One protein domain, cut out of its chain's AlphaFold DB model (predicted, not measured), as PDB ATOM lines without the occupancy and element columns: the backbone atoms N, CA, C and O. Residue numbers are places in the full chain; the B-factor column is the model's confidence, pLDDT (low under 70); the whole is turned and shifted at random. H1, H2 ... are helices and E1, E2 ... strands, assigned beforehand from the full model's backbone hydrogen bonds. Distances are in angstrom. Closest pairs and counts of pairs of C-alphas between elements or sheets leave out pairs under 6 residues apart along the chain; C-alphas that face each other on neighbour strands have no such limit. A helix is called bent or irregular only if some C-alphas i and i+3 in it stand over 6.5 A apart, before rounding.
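This is residues 3 to 76 of the 95 residues of an uncharacterized protein of Muricauda eckloniae (UniProt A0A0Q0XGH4). One long helix, H1, sticks out like a handle from a small three-stranded sheet, reaching the sheet with its last residues, 27 to 35, while residues 3 to 26 stand free. The sheet is a strongly twisted meander, each strand the antiparallel neighbour of the one before, in the order E1, E2, E3; the long strand E2 bends, and at the far end of the model from the start of H1 the tip of the E1 to E2 hairpin, residues 47 to 52, also stands free. The printed part has 74 residues, with one named helix and then three named strands along the chain, and its class is mixed, helices and strands. It is extended, with a radius of gyration of the C-alphas of 19.8 A, and its outline is a rod spanning 71 by 24 by 18 A.

H1 runs from residue 3 to residue 35 and is 47.5 A long from first to last C-alpha; it begins at C-alpha 3 (110.402, -25.923, 71.923) and ends at C-alpha 35 (69.117, -15.543, 50.830). E1 is residues 42 to 45, 9.5 A long. E2 is residues 54 to 64, 25.4 A long, and bends by 65 degrees at residue 61. E3 is residues 69 to 75, 20.0 A long, and ends at C-alpha 75 (70.967, -29.482, 41.963).

In the sheet E2 is the inner strand, and E1 and E3 are the edge strands. The pairing is staggered: E2 pairs with E1 over its residues 54 to 57 and with E3 over its residues 57 to 64. E1 and E2 are a hairpin, antiparallel, with N 43 and O 56 within hydrogen-bond range at 2.7 A. E2 and E3 are a hairpin too, antiparallel, with N 59 and O 73 at 2.9 A and N 71 and O 62 at 2.9 A. E1 and E3 are apart. H1 is on the sheet but only grazes it, with its residues 27 to 35. The closest C-alphas of H1 and E2 are those of Leu 31 and Leu 61, 7.1 A apart; those of H1 and E3 are Ala 35 and Val 70, 5.6 A apart. In H1 every O i to N i+4 pair is within hydrogen-bond range, and the helix is not bent.

The two C-alphas farthest apart are those of Gln 4 and Lys 50, 70.7 A. Without the stretches that stand free, the body has 44 residues and spans 31 by 20 by 14 A. The printed part has no cut. The link from E2 to E3 is tight, those from H1 to E1 and from E1 to E2 are short, and no link is long. The mean pLDDT of the printed part is 74.5, and 25 residues are under 70, among them residues 12 to 17, 26 to 35 and 50 to 53.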
ATOM      1  N   VAL A   3     111.691 -25.221  71.748       71.19
ATOM      2  CA  VAL A   3     110.402 -25.923  71.923       71.19
ATOM      3  C   VAL A   3     109.321 -25.040  72.564       71.19
ATOM      4  O   VAL A   3     108.161 -25.098  72.167       71.19
ATOM      5  N   GLN A   4     109.692 -24.171  73.510       69.62
ATOM      6  CA  GLN A   4     108.747 -23.256  74.169       69.62
ATOM      7  C   GLN A   4     108.169 -22.210  73.202       69.62
ATOM      8  O   GLN A   4     106.974 -21.926  73.251       69.62
ATOM      9  N   LEU A   5     108.982 -21.696  72.275       74.88
ATOM     10  CA  LEU A   5     108.529 -20.771  71.231       74.88
ATOM     11  C   LEU A   5     107.520 -21.434  70.284       74.88
ATOM     12  O   LEU A   5     106.520 -20.821  69.913       74.88
ATOM     13  N   LEU A   6     107.740 -22.708  69.953       76.06
ATOM     14  CA  LEU A   6     106.875 -23.491  69.069       76.06
ATOM     15  C   LEU A   6     105.497 -23.752  69.703       76.06
ATOM     16  O   LEU A   6     104.471 -23.623  69.035       76.06
ATOM     17  N   LEU A   7     105.453 -24.023  71.013       74.94
ATOM     18  CA  LEU A   7     104.203 -24.178  71.769       74.94
ATOM     19  C   LEU A   7     103.397 -22.874  71.852       74.94
ATOM     20  O   LEU A   7     102.177 -22.899  71.679       74.94
ATOM     21  N   ILE A   8     104.061 -21.732  72.062       74.50
ATOM     22  CA  ILE A   8     103.411 -20.411  72.072       74.50
ATOM     23  C   ILE A   8     102.831 -20.093  70.686       74.50
ATOM     24  O   ILE A   8     101.687 -19.645  70.584       74.50
ATOM     25  N   TRP A   9     103.574 -20.387  69.617       72.06
ATOM     26  CA  TRP A   9     103.118 -20.175  68.242       72.06
ATOM     27  C   TRP A   9     101.920 -21.068  67.885       72.06
ATOM     28  O   TRP A   9     100.932 -20.581  67.341       72.06
ATOM     29  N   LEU A  10     101.942 -22.346  68.280       69.62
ATOM     30  CA  LEU A  10     100.815 -23.279  68.135       69.62
ATOM     31  C   LEU A  10      99.569 -22.823  68.906       69.62
ATOM     32  O   LEU A  10      98.454 -22.907  68.386       69.62
ATOM     33  N   ALA A  11      99.733 -22.323  70.132       70.19
ATOM     34  CA  ALA A  11      98.626 -21.797  70.928       70.19
ATOM     35  C   ALA A  11      98.012 -20.543  70.284       70.19
ATOM     36  O   ALA A  11      96.786 -20.400  70.236       70.19
ATOM     37  N   PHE A  12      98.851 -19.658  69.738       66.69
ATOM     38  CA  PHE A  12      98.400 -18.460  69.034       66.69
ATOM     39  C   PHE A  12      97.703 -18.805  67.709       66.69
ATOM     40  O   PHE A  12      96.614 -18.290  67.449       66.69
ATOM     41  N   ALA A  13      98.267 -19.734  66.931       64.94
ATOM     42  CA  ALA A  13      97.689 -20.252  65.691       64.94
ATOM     43  C   ALA A  13      96.333 -20.940  65.927       64.94
ATOM     44  O   ALA A  13      95.370 -20.674  65.212       64.94
ATOM     45  N   ARG A  14      96.202 -21.747  66.991       59.94
ATOM     46  CA  ARG A  14      94.901 -22.311  67.396       59.94
ATOM     47  C   ARG A  14      93.896 -21.214  67.729       59.94
ATOM     48  O   ARG A  14      92.756 -21.269  67.280       59.94
ATOM     49  N   LYS A  15      94.297 -20.195  68.494       67.06
ATOM     50  CA  LYS A  15      93.398 -19.100  68.896       67.06
ATOM     51  C   LYS A  15      92.915 -18.279  67.695       67.06
ATOM     52  O   LYS A  15      91.752 -17.871  67.674       67.06
ATOM     53  N   THR A  16      93.767 -18.029  66.701       62.28
ATOM     54  CA  THR A  16      93.389 -17.329  65.461       62.28
ATOM     55  C   THR A  16      92.511 -18.195  64.560       62.28
ATOM     56  O   THR A  16      91.519 -17.691  64.031       62.28
ATOM     57  N   GLU A  17      92.778 -19.498  64.460       66.88
ATOM     58  CA  GLU A  17      91.940 -20.449  63.723       66.88
ATOM     59  C   GLU A  17      90.513 -20.500  64.288       66.88
ATOM     60  O   GLU A  17      89.541 -20.421  63.533       66.88
ATOM     61  N   THR A  18      90.358 -20.525  65.616       73.12
ATOM     62  CA  THR A  18      89.038 -20.505  66.269       73.12
ATOM     63  C   THR A  18      88.273 -19.214  65.971       73.12
ATOM     64  O   THR A  18      87.074 -19.253  65.689       73.12
ATOM     65  N   LYS A  19      88.957 -18.062  65.968       71.56
ATOM     66  CA  LYS A  19      88.348 -16.769  65.605       71.56
ATOM     67  C   LYS A  19      87.926 -16.727  64.136       71.56
ATOM     68  O   LYS A  19      86.841 -16.233  63.831       71.56
ATOM     69  N   ASN A  20      88.743 -17.263  63.235       74.25
ATOM     70  CA  ASN A  20      88.422 -17.325  61.810       74.25
ATOM     71  C   ASN A  20      87.242 -18.266  61.544       74.25
ATOM     72  O   ASN A  20      86.311 -17.881  60.839       74.25
ATOM     73  N   LYS A  21      87.205 -19.441  62.185       74.44
ATOM     74  CA  LYS A  21      86.049 -20.353  62.141       74.44
ATOM     75  C   LYS A  21      84.772 -19.669  62.624       74.44
ATOM     76  O   LYS A  21      83.732 -19.809  61.985       74.44
ATOM     77  N   LEU A  22      84.843 -18.889  63.706       69.06
ATOM     78  CA  LEU A  22      83.697 -18.135  64.216       69.06
ATOM     79  C   LEU A  22      83.205 -17.089  63.204       69.06
ATOM     80  O   LEU A  22      82.011 -17.032  62.919       69.06
ATOM     81  N   ARG A  23      84.114 -16.305  62.611       74.50
ATOM     82  CA  ARG A  23      83.777 -15.307  61.579       74.50
ATOM     83  C   ARG A  23      83.156 -15.944  60.339       74.50
ATOM     84  O   ARG A  23      82.156 -15.438  59.844       74.50
ATOM     85  N   LEU A  24      83.690 -17.079  59.886       74.31
ATOM     86  CA  LEU A  24      83.122 -17.846  58.774       74.31
ATOM     87  C   LEU A  24      81.717 -18.364  59.106       74.31
ATOM     88  O   LEU A  24      80.822 -18.294  58.268       74.31
ATOM     89  N   ARG A  25      81.493 -18.825  60.341       71.81
ATOM     90  CA  ARG A  25      80.178 -19.299  60.801       71.81
ATOM     91  C   ARG A  25      79.147 -18.174  60.853       71.81
ATOM     92  O   ARG A  25      78.017 -18.366  60.415       71.81
ATOM     93  N   ILE A  26      79.548 -17.003  61.345       69.12
ATOM     94  CA  ILE A  26      78.720 -15.791  61.366       69.12
ATOM     95  C   ILE A  26      78.406 -15.338  59.934       69.12
ATOM     96  O   ILE A  26      77.247 -15.083  59.616       69.12
ATOM     97  N   GLY A  27      79.406 -15.315  59.048       67.44
ATOM     98  CA  GLY A  27      79.213 -15.011  57.629       67.44
ATOM     99  C   GLY A  27      78.211 -15.960  56.973       67.44
ATOM    100  O   GLY A  27      77.235 -15.513  56.379       67.44
ATOM    101  N   ALA A  28      78.372 -17.272  57.163       69.25
ATOM    102  CA  ALA A  28      77.440 -18.275  56.651       69.25
ATOM    103  C   ALA A  28      76.011 -18.104  57.200       69.25
ATOM    104  O   ALA A  28      75.042 -18.294  56.467       69.25
ATOM    105  N   PHE A  29      75.864 -17.726  58.474       69.62
ATOM    106  CA  PHE A  29      74.561 -17.445  59.077       69.62
ATOM    107  C   PHE A  29      73.863 -16.253  58.408       69.62
ATOM    108  O   PHE A  29      72.698 -16.362  58.023       69.62
ATOM    109  N   TYR A  30      74.572 -15.141  58.207       66.75
ATOM    110  CA  TYR A  30      74.006 -13.973  57.530       66.75
ATOM    111  C   TYR A  30      73.722 -14.228  56.049       66.75
ATOM    112  O   TYR A  30      72.710 -13.746  55.548       66.75
ATOM    113  N   LEU A  31      74.530 -15.046  55.367       68.56
ATOM    114  CA  LEU A  31      74.240 -15.479  53.997       68.56
ATOM    115  C   LEU A  31      72.934 -16.276  53.918       68.56
ATOM    116  O   LEU A  31      72.099 -15.993  53.063       68.56
ATOM    117  N   LYS A  32      72.710 -17.217  54.844       65.06
ATOM    118  CA  LYS A  32      71.441 -17.959  54.935       65.06
ATOM    119  C   LYS A  32      70.255 -17.030  55.199       65.06
ATOM    120  O   LYS A  32      69.216 -17.165  54.561       65.06
ATOM    121  N   ARG A  33      70.416 -16.068  56.115       64.19
ATOM    122  CA  ARG A  33      69.365 -15.100  56.457       64.19
ATOM    123  C   ARG A  33      69.041 -14.158  55.294       64.19
ATOM    124  O   ARG A  33      67.871 -13.888  55.063       64.19
ATOM    125  N   GLY A  34      70.055 -13.694  54.564       63.62
ATOM    126  CA  GLY A  34      69.894 -12.804  53.411       63.62
ATOM    127  C   GLY A  34      69.326 -13.497  52.171       63.62
ATOM    128  O   GLY A  34      68.576 -12.882  51.424       63.62
ATOM    129  N   ALA A  35      69.635 -14.780  51.963       68.56
ATOM    130  CA  ALA A  35      69.117 -15.543  50.830       68.56
ATOM    131  C   ALA A  35      67.653 -15.982  51.002       68.56
ATOM    132  O   ALA A  35      66.999 -16.312  50.015       68.56
ATOM    133  N   GLY A  36      67.147 -16.052  52.241       72.75
ATOM    134  CA  GLY A  36      65.801 -16.563  52.534       72.75
ATOM    135  C   GLY A  36      65.608 -18.049  52.197       72.75
ATOM    136  O   GLY A  36      64.482 -18.542  52.217       72.75
ATOM    137  N   VAL A  37      66.693 -18.762  51.880       74.44
ATOM    138  CA  VAL A  37      66.697 -20.171  51.481       74.44
ATOM    139  C   VAL A  37      67.813 -20.935  52.191       74.44
ATOM    140  O   VAL A  37      68.838 -20.365  52.569       74.44
ATOM    141  N   GLN A  38      67.622 -22.239  52.376       77.88
ATOM    142  CA  GLN A  38      68.592 -23.129  53.015       77.88
ATOM    143  C   GLN A  38      69.163 -24.141  52.017       77.88
ATOM    144  O   GLN A  38      68.468 -24.596  51.114       77.88
ATOM    145  N   VAL A  39      70.430 -24.526  52.201       80.81
ATOM    146  CA  VAL A  39      71.017 -25.659  51.465       80.81
ATOM    147  C   VAL A  39      70.198 -26.913  51.763       80.81
ATOM    148  O   VAL A  39      69.884 -27.177  52.920       80.81
ATOM    149  N   GLY A  40      69.837 -27.662  50.724       79.81
ATOM    150  CA  GLY A  40      68.950 -28.816  50.829       79.81
ATOM    151  C   GLY A  40      67.465 -28.494  50.668       79.81
ATOM    152  O   GLY A  40      66.679 -29.430  50.519       79.81
ATOM    153  N   GLN A  41      67.074 -27.215  50.629       81.31
ATOM    154  CA  GLN A  41      65.679 -26.813  50.450       81.31
ATOM    155  C   GLN A  41      65.190 -27.125  49.026       81.31
ATOM    156  O   GLN A  41      65.856 -26.751  48.054       81.31
ATOM    157  N   PRO A  42      64.019 -27.771  48.874       83.50
ATOM    158  CA  PRO A  42      63.421 -28.007  47.570       83.50
ATOM    159  C   PRO A  42      62.763 -26.734  47.021       83.50
ATOM    160  O   PRO A  42      61.902 -26.126  47.656       83.50
ATOM    161  N   ILE A  43      63.125 -26.368  45.796       80.62
ATOM    162  CA  ILE A  43      62.539 -25.277  45.022       80.62
ATOM    163  C   ILE A  43      61.744 -25.882  43.866       80.62
ATOM    164  O   ILE A  43      62.251 -26.665  43.059       80.62
ATOM    165  N   LYS A  44      60.466 -25.505  43.778       80.25
ATOM    166  CA  LYS A  44      59.584 -25.896  42.675       80.25
ATOM    167  C   LYS A  44      59.741 -24.882  41.547       80.25
ATOM    168  O   LYS A  44      59.249 -23.761  41.653       80.25
ATOM    169  N   LEU A  45      60.399 -25.273  40.461       78.44
ATOM    170  CA  LEU A  45      60.456 -24.444  39.264       78.44
ATOM    171  C   LEU A  45      59.116 -24.525  38.534       78.44
ATOM    172  O   LEU A  45      58.604 -25.617  38.249       78.44
ATOM    173  N   ARG A  46      58.534 -23.357  38.239       71.38
ATOM    174  CA  ARG A  46      57.329 -23.278  37.410       71.38
ATOM    175  C   ARG A  46      57.648 -23.823  36.019       71.38
ATOM    176  O   ARG A  46      58.717 -23.571  35.469       71.38
ATOM    177  N   ALA A  47      56.710 -24.589  35.476       67.44
ATOM    178  CA  ALA A  47      56.764 -25.044  34.098       67.44
ATOM    179  C   ALA A  47      56.721 -23.822  33.170       67.44
ATOM    180  O   ALA A  47      55.750 -23.069  33.197       67.44
ATOM    181  N   THR A  48      57.761 -23.625  32.361       62.47
ATOM    182  CA  THR A  48      57.752 -22.623  31.289       62.47
ATOM    183  C   THR A  48      57.519 -23.351  29.965       62.47
ATOM    184  O   THR A  48      58.366 -24.131  29.520       62.47
ATOM    185  N   GLY A  49      56.349 -23.144  29.352       72.50
ATOM    186  CA  GLY A  49      55.948 -23.801  28.101       72.50
ATOM    187  C   GLY A  49      55.662 -25.302  28.257       72.50
ATOM    188  O   GLY A  49      55.004 -25.720  29.204       72.50
ATOM    189  N   LYS A  50      56.175 -26.131  27.332       68.19
ATOM    190  CA  LYS A  50      55.954 -27.597  27.287       68.19
ATOM    191  C   LYS A  50      56.758 -28.405  28.323       68.19
ATOM    192  O   LYS A  50      56.715 -29.632  28.308       68.19
ATOM    193  N   ARG A  51      57.560 -27.764  29.182       63.12
ATOM    194  CA  ARG A  51      58.425 -28.483  30.133       63.12
ATOM    195  C   ARG A  51      57.658 -28.805  31.419       63.12
ATOM    196  O   ARG A  51      57.088 -27.887  32.002       63.12
ATOM    197  N   PRO A  52      57.675 -30.061  31.902       65.56
ATOM    198  CA  PRO A  52      57.009 -30.417  33.150       65.56
ATOM    199  C   PRO A  52      57.615 -29.650  34.330       65.56
ATOM    200  O   PRO A  52      58.786 -29.260  34.292       65.56
ATOM    201  N   LYS A  53      56.818 -29.447  35.386       69.06
ATOM    202  CA  LYS A  53      57.289 -28.868  36.653       69.06
ATOM    203  C   LYS A  53      58.477 -29.691  37.157       69.06
ATOM    204  O   LYS A  53      58.390 -30.916  37.224       69.06
ATOM    205  N   ARG A  54      59.582 -29.028  37.499       75.38
ATOM    206  CA  ARG A  54      60.789 -29.681  38.023       75.38
ATOM    207  C   ARG A  54      61.050 -29.207  39.442       75.38
ATOM    208  O   ARG A  54      60.979 -28.014  39.725       75.38
ATOM    209  N   GLN A  55      61.347 -30.156  40.316       82.00
ATOM    210  CA  GLN A  55      61.863 -29.877  41.645       82.00
ATOM    211  C   GLN A  55      63.389 -29.876  41.569       82.00
ATOM    212  O   GLN A  55      63.983 -30.779  40.983       82.00
ATOM    213  N   MET A  56      64.002 -28.829  42.105       85.44
ATOM    214  CA  MET A  56      65.450 -28.717  42.271       85.44
ATOM    215  C   MET A  56      65.760 -28.442  43.738       85.44
ATOM    216  O   MET A  56      64.885 -28.006  44.481       85.44
ATOM    217  N   TRP A  57      66.988 -28.697  44.162       85.50
ATOM    218  CA  TRP A  57      67.438 -28.494  45.535       85.50
ATOM    219  C   TRP A  57      68.553 -27.457  45.563       85.50
ATOM    220  O   TRP A  57      69.405 -27.442  44.678       85.50
ATOM    221  N   VAL A  58      68.553 -26.587  46.569       84.88
ATOM    222  CA  VAL A  58      69.622 -25.594  46.761       84.88
ATOM    223  C   VAL A  58      70.903 -26.303  47.180       84.88
ATOM    224  O   VAL A  58      70.975 -26.811  48.292       84.88
ATOM    225  N   GLU A  59      71.908 -26.327  46.311       85.69
ATOM    226  CA  GLU A  59      73.177 -27.034  46.526       85.69
ATOM    227  C   GLU A  59      74.169 -26.225  47.349       85.69
ATOM    228  O   GLU A  59      74.777 -26.749  48.279       85.69
ATOM    229  N   ASN A  60      74.312 -24.939  47.039       83.31
ATOM    230  CA  ASN A  60      75.249 -24.070  47.730       83.31
ATOM    231  C   ASN A  60      74.728 -22.632  47.795       83.31
ATOM    232  O   ASN A  60      73.963 -22.200  46.932       83.31
ATOM    233  N   LEU A  61      75.182 -21.893  48.808       81.81
ATOM    234  CA  LEU A  61      74.929 -20.468  49.005       81.81
ATOM    235  C   LEU A  61      76.259 -19.728  49.051       81.81
ATOM    236  O   LEU A  61      77.128 -20.053  49.857       81.81
ATOM    237  N   TYR A  62      76.407 -18.712  48.212       82.25
ATOM    238  CA  TYR A  62      77.633 -17.926  48.143       82.25
ATOM    239  C   TYR A  62      77.328 -16.455  47.884       82.25
ATOM    240  O   TYR A  62      76.306 -16.094  47.301       82.25
ATOM    241  N   TYR A  63      78.233 -15.597  48.347       77.31
ATOM    242  CA  TYR A  63      78.133 -14.165  48.123       77.31
ATOM    243  C   TYR A  63      78.684 -13.802  46.750       77.31
ATOM    244  O   TYR A  63      79.844 -14.088  46.448       77.31
ATOM    245  N   ASN A  64      77.879 -13.136  45.930       80.62
ATOM    246  CA  ASN A  64      78.357 -12.524  44.705       80.62
ATOM    247  C   ASN A  64      78.771 -11.077  44.996       80.62
ATOM    248  O   ASN A  64      77.924 -10.188  45.068       80.62
ATOM    249  N   PHE A  65      80.078 -10.836  45.130       78.69
ATOM    250  CA  PHE A  65      80.621  -9.500  45.412       78.69
ATOM    251  C   PHE A  65      80.316  -8.478  44.315       78.69
ATOM    252  O   PHE A  65      80.112  -7.308  44.618       78.69
ATOM    253  N   LYS A  66      80.230  -8.911  43.052       81.56
ATOM    254  CA  LYS A  66      79.931  -8.022  41.923       81.56
ATOM    255  C   LYS A  66      78.489  -7.517  41.967       81.56
ATOM    256  O   LYS A  66      78.232  -6.366  41.642       81.56
ATOM    257  N   LEU A  67      77.559  -8.392  42.344       81.00
ATOM    258  CA  LEU A  67      76.128  -8.086  42.407       81.00
ATOM    259  C   LEU A  67      75.668  -7.678  43.810       81.00
ATOM    260  O   LEU A  67      74.478  -7.454  44.001       81.00
ATOM    261  N   ASN A  68      76.583  -7.634  44.784       78.25
ATOM    262  CA  ASN A  68      76.314  -7.350  46.194       78.25
ATOM    263  C   ASN A  68      75.119  -8.147  46.765       78.25
ATOM    264  O   ASN A  68      74.315  -7.630  47.538       78.25
ATOM    265  N   THR A  69      74.961  -9.399  46.328       77.19
ATOM    266  CA  THR A  69      73.788 -10.240  46.612       77.19
ATOM    267  C   THR A  69      74.204 -11.670  46.924       77.19
ATOM    268  O   THR A  69      75.229 -12.166  46.448       77.19
ATOM    269  N   VAL A  70      73.398 -12.356  47.736       77.31
ATOM    270  CA  VAL A  70      73.580 -13.787  47.995       77.31
ATOM    271  C   VAL A  70      72.933 -14.575  46.866       77.31
ATOM    272  O   VAL A  70      71.744 -14.425  46.593       77.31
ATOM    273  N   THR A  71      73.715 -15.428  46.221       81.81
ATOM    274  CA  THR A  71      73.273 -16.284  45.119       81.81
ATOM    275  C   THR A  71      73.358 -17.754  45.507       81.81
ATOM    276  O   THR A  71      74.039 -18.121  46.468       81.81
ATOM    277  N   HIS A  72      72.654 -18.604  44.760       84.25
ATOM    278  CA  HIS A  72      72.599 -20.034  45.019       84.25
ATOM    279  C   HIS A  72      72.816 -20.860  43.751       84.25
ATOM    280  O   HIS A  72      72.434 -20.443  42.658       84.25
ATOM    281  N   THR A  73      73.396 -22.051  43.907       86.88
ATOM    282  CA  THR A  73      73.387 -23.090  42.867       86.88
ATOM    283  C   THR A  73      72.272 -24.098  43.124       86.88
ATOM    284  O   THR A  73      71.853 -24.313  44.266       86.88
ATOM    285  N   LEU A  74      71.765 -24.708  42.051       86.06
ATOM    286  CA  LEU A  74      70.670 -25.672  42.102       86.06
ATOM    287  C   LEU A  74      71.125 -27.042  41.596       86.06
ATOM    288  O   LEU A  74      71.643 -27.153  40.486       86.06
ATOM    289  N   SER A  75      70.809 -28.085  42.356       85.31
ATOM    290  CA  SER A  75      70.967 -29.482  41.963       85.31
ATOM    291  C   SER A  75      69.632 -30.103  41.542       85.31
ATOM    292  O   SER A  75      68.558 -29.728  42.017       85.31
ATOM    293  N   LYS A  76      69.693 -31.084  40.636       84.38
ATOM    294  CA  LYS A  76      68.546 -31.926  40.248       84.38
ATOM    295  C   LYS A  76      68.319 -33.096  41.206       84.38
ATOM    296  O   LYS A  76      67.324 -33.797  41.059       84.38
TER     297      LYS A  76